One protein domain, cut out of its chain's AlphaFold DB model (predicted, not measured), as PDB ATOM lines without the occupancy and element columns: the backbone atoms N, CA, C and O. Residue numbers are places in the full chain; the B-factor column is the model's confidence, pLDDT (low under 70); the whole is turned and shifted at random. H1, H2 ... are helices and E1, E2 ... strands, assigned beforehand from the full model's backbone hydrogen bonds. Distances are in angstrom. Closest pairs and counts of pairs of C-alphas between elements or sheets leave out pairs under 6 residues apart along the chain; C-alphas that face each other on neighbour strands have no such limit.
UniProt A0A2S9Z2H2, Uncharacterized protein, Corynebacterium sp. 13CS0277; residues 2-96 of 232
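This is residues 2 to 96 of the 232 residues of an uncharacterized protein of Corynebacterium sp. 13CS0277 (UniProt A0A2S9Z2H2). A small sheet of three strands has two helices, H1 and H3, side by side over one face, with no named helix on the other. Beyond this helix layer, away from the sheet, lie the short helix H2, near H1, and the long loop of residues 52 to 72. The 95 printed residues hold E1, E2, H1, H2, H3 and E3 in that order, a mixed class; the sheet runs E2, E1, E3, all antiparallel. The whole is compact, radius of gyration of the C-alphas 13.6 A, spanning 43 by 33 by 20 A.

Inner strand E1, residues 2 to 6, forms a hairpin with E2, residues 16 to 19; N 4 and O 17 are 2.8 A apart, within hydrogen-bond range. On its other side is E3, residues 91 to 95, with N 3 and O 94 at 2.9 A. H1, residues 22 to 36, lies over E2 at a height over the sheet of 9.7 A. On the same face, H3, residues 73 to 84, lies over E3 at 8.5 A. H1 and H3 touch and run the same way at a shallow tilt of 8 degrees, closest at the C-alphas of Ala 33 and Ile 83, 6.0 A. H2, residues 44 to 51, is not on the sheet; it is close to H1 but not clearly touching, the C-alphas of Ile 30 and Ala 45 being closest at 6.3 A. H2 and H3 are apart. In H1, H2 and H3 every O i to N i+4 pair is within hydrogen-bond range.

E1 begins at C-alpha 2 (177.788, 141.512, 178.942) and spans 13.6 A, E2 9.9 A. H1 spans 21.5 A from C-alpha 22 (178.572, 142.751, 172.616), H2 10.9 A and H3 15.7 A. E3 spans 13.5 A, ending at C-alpha 95 (174.862, 138.335, 179.901).

The two C-alphas farthest apart, of Val 8 and Asp 61, are 42.8 A apart. The printed part has no cut; the link H2 to H3 is long. The mean pLDDT of the printed part is 72.7, with residues 7 to 20 and 53 to 69 among those under 70.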
ATOM      1  N   PHE A   2     177.017 142.712 179.250       80.38
ATOM      2  CA  PHE A   2     177.788 141.512 178.942       80.38
ATOM      3  C   PHE A   2     179.170 141.553 179.580       80.38
ATOM      4  O   PHE A   2     179.777 142.609 179.761       80.38
ATOM      5  N   THR A   3     179.683 140.373 179.897       81.88
ATOM      6  CA  THR A   3     181.045 140.209 180.398       81.88
ATOM      7  C   THR A   3     181.775 139.174 179.579       81.88
ATOM      8  O   THR A   3     181.183 138.174 179.189       81.88
ATOM      9  N   LEU A   4     183.057 139.416 179.327       85.69
ATOM     10  CA  LEU A   4     183.994 138.436 178.810       85.69
ATOM     11  C   LEU A   4     185.042 138.174 179.878       85.69
ATOM     12  O   LEU A   4     185.829 139.063 180.170       85.69
ATOM     13  N   SER A   5     185.079 136.972 180.443       81.12
ATOM     14  CA  SER A   5     186.065 136.563 181.455       81.12
ATOM     15  C   SER A   5     187.063 135.570 180.897       81.12
ATOM     16  O   SER A   5     186.723 134.776 180.017       81.12
ATOM     17  N   THR A   6     188.283 135.588 181.439       77.31
ATOM     18  CA  THR A   6     189.263 134.522 181.224       77.31
ATOM     19  C   THR A   6     189.679 133.886 182.547       77.31
ATOM     20  O   THR A   6     189.973 134.585 183.509       77.31
ATOM     21  N   THR A   7     189.688 132.551 182.619       67.38
ATOM     22  CA  THR A   7     189.981 131.818 183.871       67.38
ATOM     23  C   THR A   7     191.464 131.498 184.067       67.38
ATOM     24  O   THR A   7     191.821 130.760 184.981       67.38
ATOM     25  N   VAL A   8     192.330 131.948 183.164       65.12
ATOM     26  CA  VAL A   8     193.777 131.698 183.180       65.12
ATOM     27  C   VAL A   8     194.481 132.980 182.799       65.12
ATOM     28  O   VAL A   8     194.025 133.671 181.888       65.12
ATOM     29  N   HIS A   9     195.628 133.242 183.432       60.66
ATOM     30  CA  HIS A   9     196.532 134.298 182.992       60.66
ATOM     31  C   HIS A   9     196.824 134.115 181.505       60.66
ATOM     32  O   HIS A   9     197.434 133.131 181.077       60.66
ATOM     33  N   ASN A  10     196.320 135.050 180.709       61.28
ATOM     34  CA  ASN A  10     196.625 135.113 179.296       61.28
ATOM     35  C   ASN A  10     197.871 135.973 179.083       61.28
ATOM     36  O   ASN A  10     198.441 136.540 180.016       61.28
ATOM     37  N   ARG A  11     198.304 136.065 177.827       54.88
ATOM     38  CA  ARG A  11     199.531 136.772 177.453       54.88
ATOM     39  C   ARG A  11     199.536 138.257 177.847       54.88
ATOM     40  O   ARG A  11     200.610 138.848 177.893       54.88
ATOM     41  N   TYR A  12     198.365 138.825 178.118       55.28
ATOM     42  CA  TYR A  12     198.136 140.250 178.327       55.28
ATOM     43  C   TYR A  12     197.507 140.558 179.694       55.28
ATOM     44  O   TYR A  12     197.144 141.694 179.967       55.28
ATOM     45  N   ASN A  13     197.377 139.555 180.573       58.44
ATOM     46  CA  ASN A  13     196.664 139.663 181.850       58.44
ATOM     47  C   ASN A  13     195.221 140.208 181.739       58.44
ATOM     48  O   ASN A  13     194.655 140.647 182.739       58.44
ATOM     49  N   THR A  14     194.585 140.144 180.562       59.16
ATOM     50  CA  THR A  14     193.196 140.592 180.367       59.16
ATOM     51  C   THR A  14     192.237 139.606 181.034       59.16
ATOM     52  O   THR A  14     191.851 138.595 180.450       59.16
ATOM     53  N   ALA A  15     191.881 139.851 182.287       61.69
ATOM     54  CA  ALA A  15     191.149 138.873 183.087       61.69
ATOM     55  C   ALA A  15     189.614 138.984 182.913       61.69
ATOM     56  O   ALA A  15     188.917 137.968 182.926       61.69
ATOM     57  N   LEU A  16     189.093 140.194 182.662       68.88
ATOM     58  CA  LEU A  16     187.677 140.450 182.357       68.88
ATOM     59  C   LEU A  16     187.511 141.729 181.518       68.88
ATOM     60  O   LEU A  16     188.056 142.768 181.883       68.88
ATOM     61  N   ILE A  17     186.693 141.675 180.468       69.94
ATOM     62  CA  ILE A  17     186.115 142.836 179.777       69.94
ATOM     63  C   ILE A  17     184.651 142.934 180.205       69.94
ATOM     64  O   ILE A  17     183.922 141.942 180.176       69.94
ATOM     65  N   TYR A  18     184.219 144.119 180.620       68.88
ATOM     66  CA  TYR A  18     182.895 144.347 181.186       68.88
ATOM     67  C   TYR A  18     182.237 145.542 180.502       68.88
ATOM     68  O   TYR A  18     182.768 146.650 180.571       68.88
ATOM     69  N   VAL A  19     181.100 145.322 179.844       69.12
ATOM     70  CA  VAL A  19     180.498 146.316 178.946       69.12
ATOM     71  C   VAL A  19     178.970 146.182 178.853       69.12
ATOM     72  O   VAL A  19     178.378 145.201 179.312       69.12
ATOM     73  N   GLY A  20     178.300 147.170 178.263       63.22
ATOM     74  CA  GLY A  20     176.844 147.178 178.111       63.22
ATOM     75  C   GLY A  20     176.355 146.209 177.030       63.22
ATOM     76  O   GLY A  20     175.372 145.490 177.243       63.22
ATOM     77  N   ILE A  21     177.073 146.142 175.904       78.38
ATOM     78  CA  ILE A  21     176.694 145.398 174.688       78.38
ATOM     79  C   ILE A  21     177.862 144.588 174.104       78.38
ATOM     80  O   ILE A  21     179.027 144.828 174.416       78.38
ATOM     81  N   LEU A  22     177.564 143.623 173.234       82.75
ATOM     82  CA  LEU A  22     178.572 142.751 172.616       82.75
ATOM     83  C   LEU A  22     179.574 143.528 171.744       82.75
ATOM     84  O   LEU A  22     180.758 143.190 171.700       82.75
ATOM     85  N   GLU A  23     179.129 144.601 171.094       79.56
ATOM     86  CA  GLU A  23     179.950 145.470 170.246       79.56
ATOM     87  C   GLU A  23     181.078 146.136 171.039       79.56
ATOM     88  O   GLU A  23     182.189 146.296 170.533       79.56
ATOM     89  N   GLU A  24     180.827 146.465 172.302       76.69
ATOM     90  CA  GLU A  24     181.835 147.038 173.188       76.69
ATOM     91  C   GLU A  24     182.882 145.980 173.593       76.69
ATOM     92  O   GLU A  24     184.065 146.303 173.663       76.69
ATOM     93  N   ILE A  25     182.505 144.696 173.745       81.44
ATOM     94  CA  ILE A  25     183.476 143.599 173.960       81.44
ATOM     95  C   ILE A  25     184.398 143.491 172.750       81.44
ATOM     96  O   ILE A  25     185.613 143.353 172.891       81.44
ATOM     97  N   ARG A  26     183.819 143.553 171.547       85.31
ATOM     98  CA  ARG A  26     184.578 143.515 170.298       85.31
ATOM     99  C   ARG A  26     185.579 144.668 170.224       85.31
ATOM    100  O   ARG A  26     186.734 144.426 169.884       85.31
ATOM    101  N   ALA A  27     185.143 145.886 170.539       80.12
ATOM    102  CA  ALA A  27     185.987 147.077 170.489       80.12
ATOM    103  C   ALA A  27     187.188 146.973 171.443       80.12
ATOM    104  O   ALA A  27     188.321 147.204 171.021       80.12
ATOM    105  N   GLU A  28     186.960 146.552 172.689       80.50
ATOM    106  CA  GLU A  28     188.024 146.351 173.683       80.50
ATOM    107  C   GLU A  28     189.012 145.255 173.249       80.50
ATOM    108  O   GLU A  28     190.224 145.442 173.318       80.50
ATOM    109  N   LEU A  29     188.519 144.133 172.705       81.06
ATOM    110  CA  LEU A  29     189.380 143.073 172.171       81.06
ATOM    111  C   LEU A  29     190.251 143.555 171.001       81.06
ATOM    112  O   LEU A  29     191.428 143.202 170.930       81.06
ATOM    113  N   ILE A  30     189.689 144.337 170.075       82.06
ATOM    114  CA  ILE A  30     190.451 144.921 168.962       82.06
ATOM    115  C   ILE A  30     191.517 145.879 169.506       82.06
ATOM    116  O   ILE A  30     192.669 145.786 169.082       82.06
ATOM    117  N   GLY A  31     191.161 146.739 170.467       77.69
ATOM    118  CA  GLY A  31     192.099 147.644 171.138       77.69
ATOM    119  C   GLY A  31     193.276 146.895 171.763       77.69
ATOM    120  O   GLY A  31     194.427 147.161 171.423       77.69
ATOM    121  N   GLU A  32     192.988 145.869 172.568       75.81
ATOM    122  CA  GLU A  32     194.000 145.012 173.195       75.81
ATOM    123  C   GLU A  32     194.926 144.355 172.156       75.81
ATOM    124  O   GLU A  32     196.139 144.235 172.356       75.81
ATOM    125  N   ALA A  33     194.366 143.931 171.019       77.38
ATOM    126  CA  ALA A  33     195.129 143.338 169.931       77.38
ATOM    127  C   ALA A  33     196.089 144.356 169.293       77.38
ATOM    128  O   ALA A  33     197.263 144.038 169.079       77.38
ATOM    129  N   MET A  34     195.602 145.567 169.008       74.31
ATOM    130  CA  MET A  34     196.386 146.640 168.393       74.31
ATOM    131  C   MET A  34     197.509 147.139 169.305       74.31
ATOM    132  O   MET A  34     198.620 147.362 168.827       74.31
ATOM    133  N   ASP A  35     197.247 147.256 170.606       72.06
ATOM    134  CA  ASP A  35     198.222 147.766 171.571       72.06
ATOM    135  C   ASP A  35     199.357 146.765 171.842       72.06
ATOM    136  O   ASP A  35     200.504 147.160 172.070       72.06
ATOM    137  N   ASN A  36     199.074 145.457 171.769       64.25
ATOM    138  CA  ASN A  36     200.002 144.430 172.245       64.25
ATOM    139  C   ASN A  36     200.585 143.490 171.174       64.25
ATOM    140  O   ASN A  36     201.337 142.564 171.516       64.25
ATOM    141  N   ARG A  37     200.266 143.655 169.881       63.91
ATOM    142  CA  ARG A  37     200.803 142.775 168.822       63.91
ATOM    143  C   ARG A  37     201.692 143.493 167.812       63.91
ATOM    144  O   ARG A  37     201.256 144.308 167.019       63.91
ATOM    145  N   VAL A  38     202.931 143.006 167.729       55.78
ATOM    146  CA  VAL A  38     203.943 143.407 166.732       55.78
ATOM    147  C   VAL A  38     203.623 142.899 165.307       55.78
ATOM    148  O   VAL A  38     204.212 143.371 164.343       55.78
ATOM    149  N   TYR A  39     202.698 141.939 165.154       62.09
ATOM    150  CA  TYR A  39     202.423 141.234 163.886       62.09
ATOM    151  C   TYR A  39     200.949 141.268 163.456       62.09
ATOM    152  O   TYR A  39     200.468 140.336 162.813       62.09
ATOM    153  N   ILE A  40     200.211 142.305 163.846       70.31
ATOM    154  CA  ILE A  40     198.867 142.552 163.316       70.31
ATOM    155  C   ILE A  40     198.978 143.523 162.135       70.31
ATOM    156  O   ILE A  40     199.774 144.457 162.177       70.31
ATOM    157  N   SER A  41     198.224 143.270 161.060       72.38
ATOM    158  CA  SER A  41     198.146 144.196 159.924       72.38
ATOM    159  C   SER A  41     197.512 145.514 160.357       72.38
ATOM    160  O   SER A  41     196.572 145.496 161.148       72.38
ATOM    161  N   GLU A  42     197.959 146.640 159.793       67.69
ATOM    162  CA  GLU A  42     197.381 147.963 160.089       67.69
ATOM    163  C   GLU A  42     195.853 147.994 159.876       67.69
ATOM    164  O   GLU A  42     195.151 148.632 160.654       67.69
ATOM    165  N   ASP A  43     195.339 147.195 158.932       72.25
ATOM    166  CA  ASP A  43     193.912 147.112 158.577       72.25
ATOM    167  C   ASP A  43     193.137 146.022 159.351       72.25
ATOM    168  O   ASP A  43     192.066 145.587 158.935       72.25
ATOM    169  N   PHE A  44     193.682 145.472 160.442       78.31
ATOM    170  CA  PHE A  44     193.025 144.372 161.167       78.31
ATOM    171  C   PHE A  44     191.681 144.767 161.778       78.31
ATOM    172  O   PHE A  44     190.742 143.977 161.722       78.31
ATOM    173  N   ALA A  45     191.590 145.969 162.352       73.69
ATOM    174  CA  ALA A  45     190.335 146.483 162.890       73.69
ATOM    175  C   ALA A  45     189.270 146.533 161.783       73.69
ATOM    176  O   ALA A  45     188.216 145.917 161.925       73.69
ATOM    177  N   ASP A  46     189.624 147.125 160.640       69.44
ATOM    178  CA  ASP A  46     188.766 147.230 159.460       69.44
ATOM    179  C   ASP A  46     188.336 145.843 158.952       69.44
ATOM    180  O   ASP A  46     187.167 145.618 158.660       69.44
ATOM    181  N   GLN A  47     189.242 144.858 158.921       72.75
ATOM    182  CA  GLN A  47     188.911 143.478 158.535       72.75
ATOM    183  C   GLN A  47     187.929 142.800 159.500       72.75
ATOM    184  O   GLN A  47     187.085 142.015 159.064       72.75
ATOM    185  N   VAL A  48     188.033 143.065 160.806       75.81
ATOM    186  CA  VAL A  48     187.092 142.531 161.802       75.81
ATOM    187  C   VAL A  48     185.734 143.225 161.679       75.81
ATOM    188  O   VAL A  48     184.707 142.546 161.713       75.81
ATOM    189  N   GLU A  49     185.711 144.543 161.486       71.12
ATOM    190  CA  GLU A  49     184.484 145.325 161.290       71.12
ATOM    191  C   GLU A  49     183.761 144.953 159.991       71.12
ATOM    192  O   GLU A  49     182.545 144.825 159.982       71.12
ATOM    193  N   VAL A  50     184.490 144.640 158.924       70.38
ATOM    194  CA  VAL A  50     183.952 144.097 157.664       70.38
ATOM    195  C   VAL A  50     183.183 142.785 157.885       70.38
ATOM    196  O   VAL A  50     182.133 142.566 157.283       70.38
ATOM    197  N   VAL A  51     183.673 141.894 158.754       70.75
ATOM    198  CA  VAL A  51     183.014 140.602 159.046       70.75
ATOM    199  C   VAL A  51     181.821 140.769 159.998       70.75
ATOM    200  O   VAL A  51     180.845 140.016 159.910       70.75
ATOM    201  N   PHE A  52     181.902 141.757 160.890       72.50
ATOM    202  CA  PHE A  52     180.898 142.079 161.900       72.50
ATOM    203  C   PHE A  52     180.538 143.574 161.825       72.50
ATOM    204  O   PHE A  52     180.923 144.335 162.716       72.50
ATOM    205  N   PRO A  53     179.834 144.043 160.785       63.50
ATOM    206  CA  PRO A  53     179.612 145.474 160.613       63.50
ATOM    207  C   PRO A  53     178.729 146.028 161.727       63.50
ATOM    208  O   PRO A  53     177.707 145.443 162.085       63.50
ATOM    209  N   THR A  54     179.154 147.159 162.286       62.25
ATOM    210  CA  THR A  54     178.395 147.934 163.280       62.25
ATOM    211  C   THR A  54     177.196 148.628 162.628       62.25
ATOM    212  O   THR A  54     176.148 148.765 163.252       62.25
ATOM    213  N   ASP A  55     177.340 148.996 161.352       59.91
ATOM    214  CA  ASP A  55     176.280 149.455 160.460       59.91
ATOM    215  C   ASP A  55     176.530 148.862 159.057       59.91
ATOM    216  O   ASP A  55     177.559 149.150 158.441       59.91
ATOM    217  N   PRO A  56     175.628 148.018 158.523       53.09
ATOM    218  CA  PRO A  56     175.767 147.450 157.183       53.09
ATOM    219  C   PRO A  56     175.799 148.490 156.048       53.09
ATOM    220  O   PRO A  56     176.087 148.124 154.911       53.09
ATOM    221  N   SER A  57     175.450 149.751 156.324       55.38
ATOM    222  CA  SER A  57     175.404 150.837 155.342       55.38
ATOM    223  C   SER A  57     176.711 151.625 155.184       55.38
ATOM    224  O   SER A  57     176.811 152.422 154.256       55.38
ATOM    225  N   GLU A  58     177.721 151.390 156.031       47.53
ATOM    226  CA  GLU A  58     179.041 152.050 155.953       47.53
ATOM    227  C   GLU A  58     180.068 151.287 155.094       47.53
ATOM    228  O   GLU A  58     181.246 151.635 155.043       47.53
ATOM    229  N   LEU A  59     179.632 150.227 154.417       54.44
ATOM    230  CA  LEU A  59     180.475 149.395 153.570       54.44
ATOM    231  C   LEU A  59     180.525 150.002 152.159       54.44
ATOM    232  O   LEU A  59     179.470 150.275 151.590       54.44
ATOM    233  N   ASP A  60     181.726 150.214 151.602       56.09
ATOM    234  CA  ASP A  60     181.902 150.736 150.234       56.09
ATOM    235  C   ASP A  60     181.078 149.915 149.219       56.09
ATOM    236  O   ASP A  60     181.068 148.680 149.272       56.09
ATOM    237  N   ASP A  61     180.417 150.601 148.277       56.22
ATOM    238  CA  ASP A  61     179.446 150.036 147.317       56.22
ATOM    239  C   ASP A  61     180.010 148.875 146.461       56.22
ATOM    240  O   ASP A  61     179.265 148.072 145.889       56.22
ATOM    241  N   ASP A  62     181.334 148.778 146.360       57.25
ATOM    242  CA  ASP A  62     182.096 147.814 145.572       57.25
ATOM    243  C   ASP A  62     182.763 146.696 146.405       57.25
ATOM    244  O   ASP A  62     183.345 145.759 145.842       57.25
ATOM    245  N   ALA A  63     182.606 146.707 147.734       48.53
ATOM    246  CA  ALA A  63     183.029 145.619 148.611       48.53
ATOM    247  C   ALA A  63     181.979 144.492 148.629       48.53
ATOM    248  O   ALA A  63     180.965 144.545 149.326       48.53
ATOM    249  N   VAL A  64     182.223 143.408 147.883       48.38
ATOM    250  CA  VAL A  64     181.394 142.193 147.990       48.38
ATOM    251  C   VAL A  64     181.701 141.502 149.314       48.38
ATOM    252  O   VAL A  64     182.661 140.739 149.438       48.38
ATOM    253  N   LEU A  65     180.873 141.774 150.312       49.50
ATOM    254  CA  LEU A  65     181.029 141.210 151.639       49.50
ATOM    255  C   LEU A  65     180.429 139.818 151.747       49.50
ATOM    256  O   LEU A  65     179.318 139.531 151.296       49.50
ATOM    257  N   VAL A  66     181.185 138.957 152.423       60.62
ATOM    258  CA  VAL A  66     180.653 137.786 153.117       60.62
ATOM    259  C   VAL A  66     179.452 138.258 153.933       60.62
ATOM    260  O   VAL A  66     179.574 139.246 154.644       60.62
ATOM    261  N   THR A  67     178.312 137.571 153.817       57.09
ATOM    262  CA  THR A  67     177.077 137.868 154.566       57.09
ATOM    263  C   THR A  67     177.409 138.331 155.990       57.09
ATOM    264  O   THR A  67     177.934 137.499 156.746       57.09
ATOM    265  N   PRO A  68     177.145 139.613 156.329       62.06
ATOM    266  CA  PRO A  68     177.340 140.159 157.662       62.06
ATOM    267  C   PRO A  68     176.796 139.197 158.704       62.06
ATOM    268  O   PRO A  68     175.648 138.752 158.603       62.06
ATOM    269  N   ARG A  69     177.636 138.813 159.663       68.19
ATOM    270  CA  ARG A  69     177.208 137.922 160.738       68.19
ATOM    271  C   ARG A  69     176.785 138.770 161.918       68.19
ATOM    272  O   ARG A  69     177.517 139.668 162.325       68.19
ATOM    273  N   GLU A  70     175.622 138.448 162.467       79.00
ATOM    274  CA  GLU A  70     175.211 138.974 163.761       79.00
ATOM    275  C   GLU A  70     176.290 138.649 164.798       79.00
ATOM    276  O   GLU A  70     176.845 137.544 164.813       79.00
ATOM    277  N   LEU A  71     176.627 139.632 165.630       82.62
ATOM    278  CA  LEU A  71     177.608 139.444 166.683       82.62
ATOM    279  C   LEU A  71     176.976 138.603 167.796       82.62
ATOM    280  O   LEU A  71     176.044 139.047 168.457       82.62
ATOM    281  N   THR A  72     177.485 137.388 168.008       87.56
ATOM    282  CA  THR A  72     177.007 136.490 169.071       87.56
ATOM    283  C   THR A  72     178.082 136.260 170.141       87.56
ATOM    284  O   THR A  72     179.280 136.401 169.851       87.56
ATOM    285  N   PRO A  73     177.702 135.860 171.370       87.75
ATOM    286  CA  PRO A  73     178.656 135.498 172.423       87.75
ATOM    287  C   PRO A  73     179.669 134.425 171.993       87.75
ATOM    288  O   PRO A  73     180.845 134.489 172.356       87.75
ATOM    289  N   GLU A  74     179.256 133.455 171.173       87.50
ATOM    290  CA  GLU A  74     180.121 132.385 170.665       87.50
ATOM    291  C   GLU A  74     181.172 132.921 169.686       87.50
ATOM    292  O   GLU A  74     182.340 132.523 169.745       87.50
ATOM    293  N   LEU A  75     180.778 133.847 168.804       86.94
ATOM    294  CA  LEU A  75     181.696 134.489 167.860       86.94
ATOM    295  C   LEU A  75     182.705 135.378 168.595       86.94
ATOM    296  O   LEU A  75     183.892 135.352 168.265       86.94
ATOM    297  N   LEU A  76     182.273 136.081 169.647       88.62
ATOM    298  CA  LEU A  76     183.167 136.848 170.519       88.62
ATOM    299  C   LEU A  76     184.112 135.967 171.332       88.62
ATOM    300  O   LEU A  76     185.288 136.297 171.473       88.62
ATOM    301  N   THR A  77     183.641 134.817 171.807       89.75
ATOM    302  CA  THR A  77     184.483 133.827 172.493       89.75
ATOM    303  C   THR A  77     185.598 133.331 171.568       89.75
ATOM    304  O   THR A  77     186.760 133.246 171.973       89.75
ATOM    305  N   ALA A  78     185.277 133.044 170.303       86.12
ATOM    306  CA  ALA A  78     186.264 132.637 169.306       86.12
ATOM    307  C   ALA A  78     187.257 133.763 168.963       86.12
ATOM    308  O   ALA A  78     188.463 133.511 168.867       86.12
ATOM    309  N   LEU A  79     186.772 135.002 168.818       87.31
ATOM    310  CA  LEU A  79     187.609 136.181 168.580       87.31
ATOM    311  C   LEU A  79     188.587 136.412 169.741       87.31
ATOM    312  O   LEU A  79     189.790 136.552 169.523       87.31
ATOM    313  N   ALA A  80     188.095 136.364 170.976       86.25
ATOM    314  CA  ALA A  80     188.915 136.509 172.170       86.25
ATOM    315  C   ALA A  80     189.935 135.382 172.326       86.25
ATOM    316  O   ALA A  80     191.073 135.645 172.698       86.25
ATOM    317  N   ALA A  81     189.586 134.139 171.984       85.88
ATOM    318  CA  ALA A  81     190.538 133.028 172.007       85.88
ATOM    319  C   ALA A  81     191.709 133.283 171.053       85.88
ATOM    320  O   ALA A  81     192.871 133.064 171.406       85.88
ATOM    321  N   ASN A  82     191.407 133.812 169.864       84.38
ATOM    322  CA  ASN A  82     192.421 134.198 168.896       84.38
ATOM    323  C   ASN A  82     193.290 135.352 169.415       84.38
ATOM    324  O   ASN A  82     194.516 135.246 169.375       84.38
ATOM    325  N   ILE A  83     192.674 136.426 169.918       83.00
ATOM    326  CA  ILE A  83     193.363 137.655 170.341       83.00
ATOM    327  C   ILE A  83     194.168 137.438 171.622       83.00
ATOM    328  O   ILE A  83     195.363 137.727 171.646       83.00
ATOM    329  N   LEU A  84     193.566 136.862 172.657       81.31
ATOM    330  CA  LEU A  84     194.199 136.661 173.962       81.31
ATOM    331  C   LEU A  84     195.159 135.461 173.968       81.31
ATOM    332  O   LEU A  84     195.936 135.286 174.907       81.31
ATOM    333  N   GLY A  85     195.131 134.635 172.915       79.56
ATOM    334  CA  GLY A  85     195.991 133.459 172.787       79.56
ATOM    335  C   GLY A  85     195.667 132.370 173.810       79.56
ATOM    336  O   GLY A  85     196.565 131.642 174.230       79.56
ATOM    337  N   THR A  86     194.403 132.267 174.227       82.19
ATOM    338  CA  THR A  86     193.929 131.257 175.181       82.19
ATOM    339  C   THR A  86     192.869 130.358 174.551       82.19
ATOM    340  O   THR A  86     192.263 130.686 173.534       82.19
ATOM    341  N   SER A  87     192.651 129.178 175.129       85.88
ATOM    342  CA  SER A  87     191.638 128.245 174.627       85.88
ATOM    343  C   SER A  87     190.230 128.771 174.910       85.88
ATOM    344  O   SER A  87     189.975 129.265 176.004       85.88
ATOM    345  N   VAL A  88     189.290 128.567 173.978       86.94
ATOM    346  CA  VAL A  88     187.865 128.918 174.154       86.94
ATOM    347  C   VAL A  88     187.258 128.355 175.444       86.94
ATOM    348  O   VAL A  88     186.394 128.987 176.027       86.94
ATOM    349  N   LYS A  89     187.750 127.214 175.952       85.25
ATOM    350  CA  LYS A  89     187.291 126.615 177.222       85.25
ATOM    351  C   LYS A  89     187.597 127.468 178.462       85.25
ATOM    352  O   LYS A  89     187.111 127.167 179.543       85.25
ATOM    353  N   HIS A  90     188.477 128.453 178.310       82.06
ATOM    354  CA  HIS A  90     188.892 129.379 179.355       82.06
ATOM    355  C   HIS A  90     188.291 130.765 179.177       82.06
ATOM    356  O   HIS A  90     188.619 131.641 179.967       82.06
ATOM    357  N   ILE A  91     187.466 130.974 178.150       85.19
ATOM    358  CA  ILE A  91     186.793 132.240 177.886       85.19
ATOM    359  C   ILE A  91     185.303 132.030 178.079       85.19
ATOM    360  O   ILE A  91     184.736 131.072 177.560       85.19
ATOM    361  N   THR A  92     184.674 132.941 178.806       86.06
ATOM    362  CA  THR A  92     183.220 132.951 178.969       86.06
ATOM    363  C   THR A  92     182.702 134.318 178.578       86.06
ATOM    364  O   THR A  92     183.153 135.304 179.154       86.06
ATOM    365  N   VAL A  93     181.767 134.365 177.625       87.00
ATOM    366  CA  VAL A  93     180.959 135.554 177.339       87.00
ATOM    367  C   VAL A  93     179.553 135.305 177.862       87.00
ATOM    368  O   VAL A  93     178.896 134.366 177.418       87.00
ATOM    369  N   GLU A  94     179.095 136.116 178.809       86.25
ATOM    370  CA  GLU A  94     177.774 135.954 179.422       86.25
ATOM    371  C   GLU A  94     177.051 137.285 179.588       86.25
ATOM    372  O   GLU A  94     177.673 138.328 179.804       86.25
ATOM    373  N   GLU A  95     175.723 137.230 179.505       83.50
ATOM    374  CA  GLU A  95     174.862 138.335 179.901       83.50
ATOM    375  C   GLU A  95     174.747 138.356 181.427       83.50
ATOM    376  O   GLU A  95     174.487 137.332 182.061       83.50
ATOM    377  N   VAL A  96     174.932 139.530 182.023       77.50
ATOM    378  CA  VAL A  96     174.761 139.716 183.465       77.50
ATOM    379  C   VAL A  96     173.450 140.451 183.706       77.50
ATOM    380  O   VAL A  96     173.166 141.472 183.082       77.50
TER     381      VAL A  96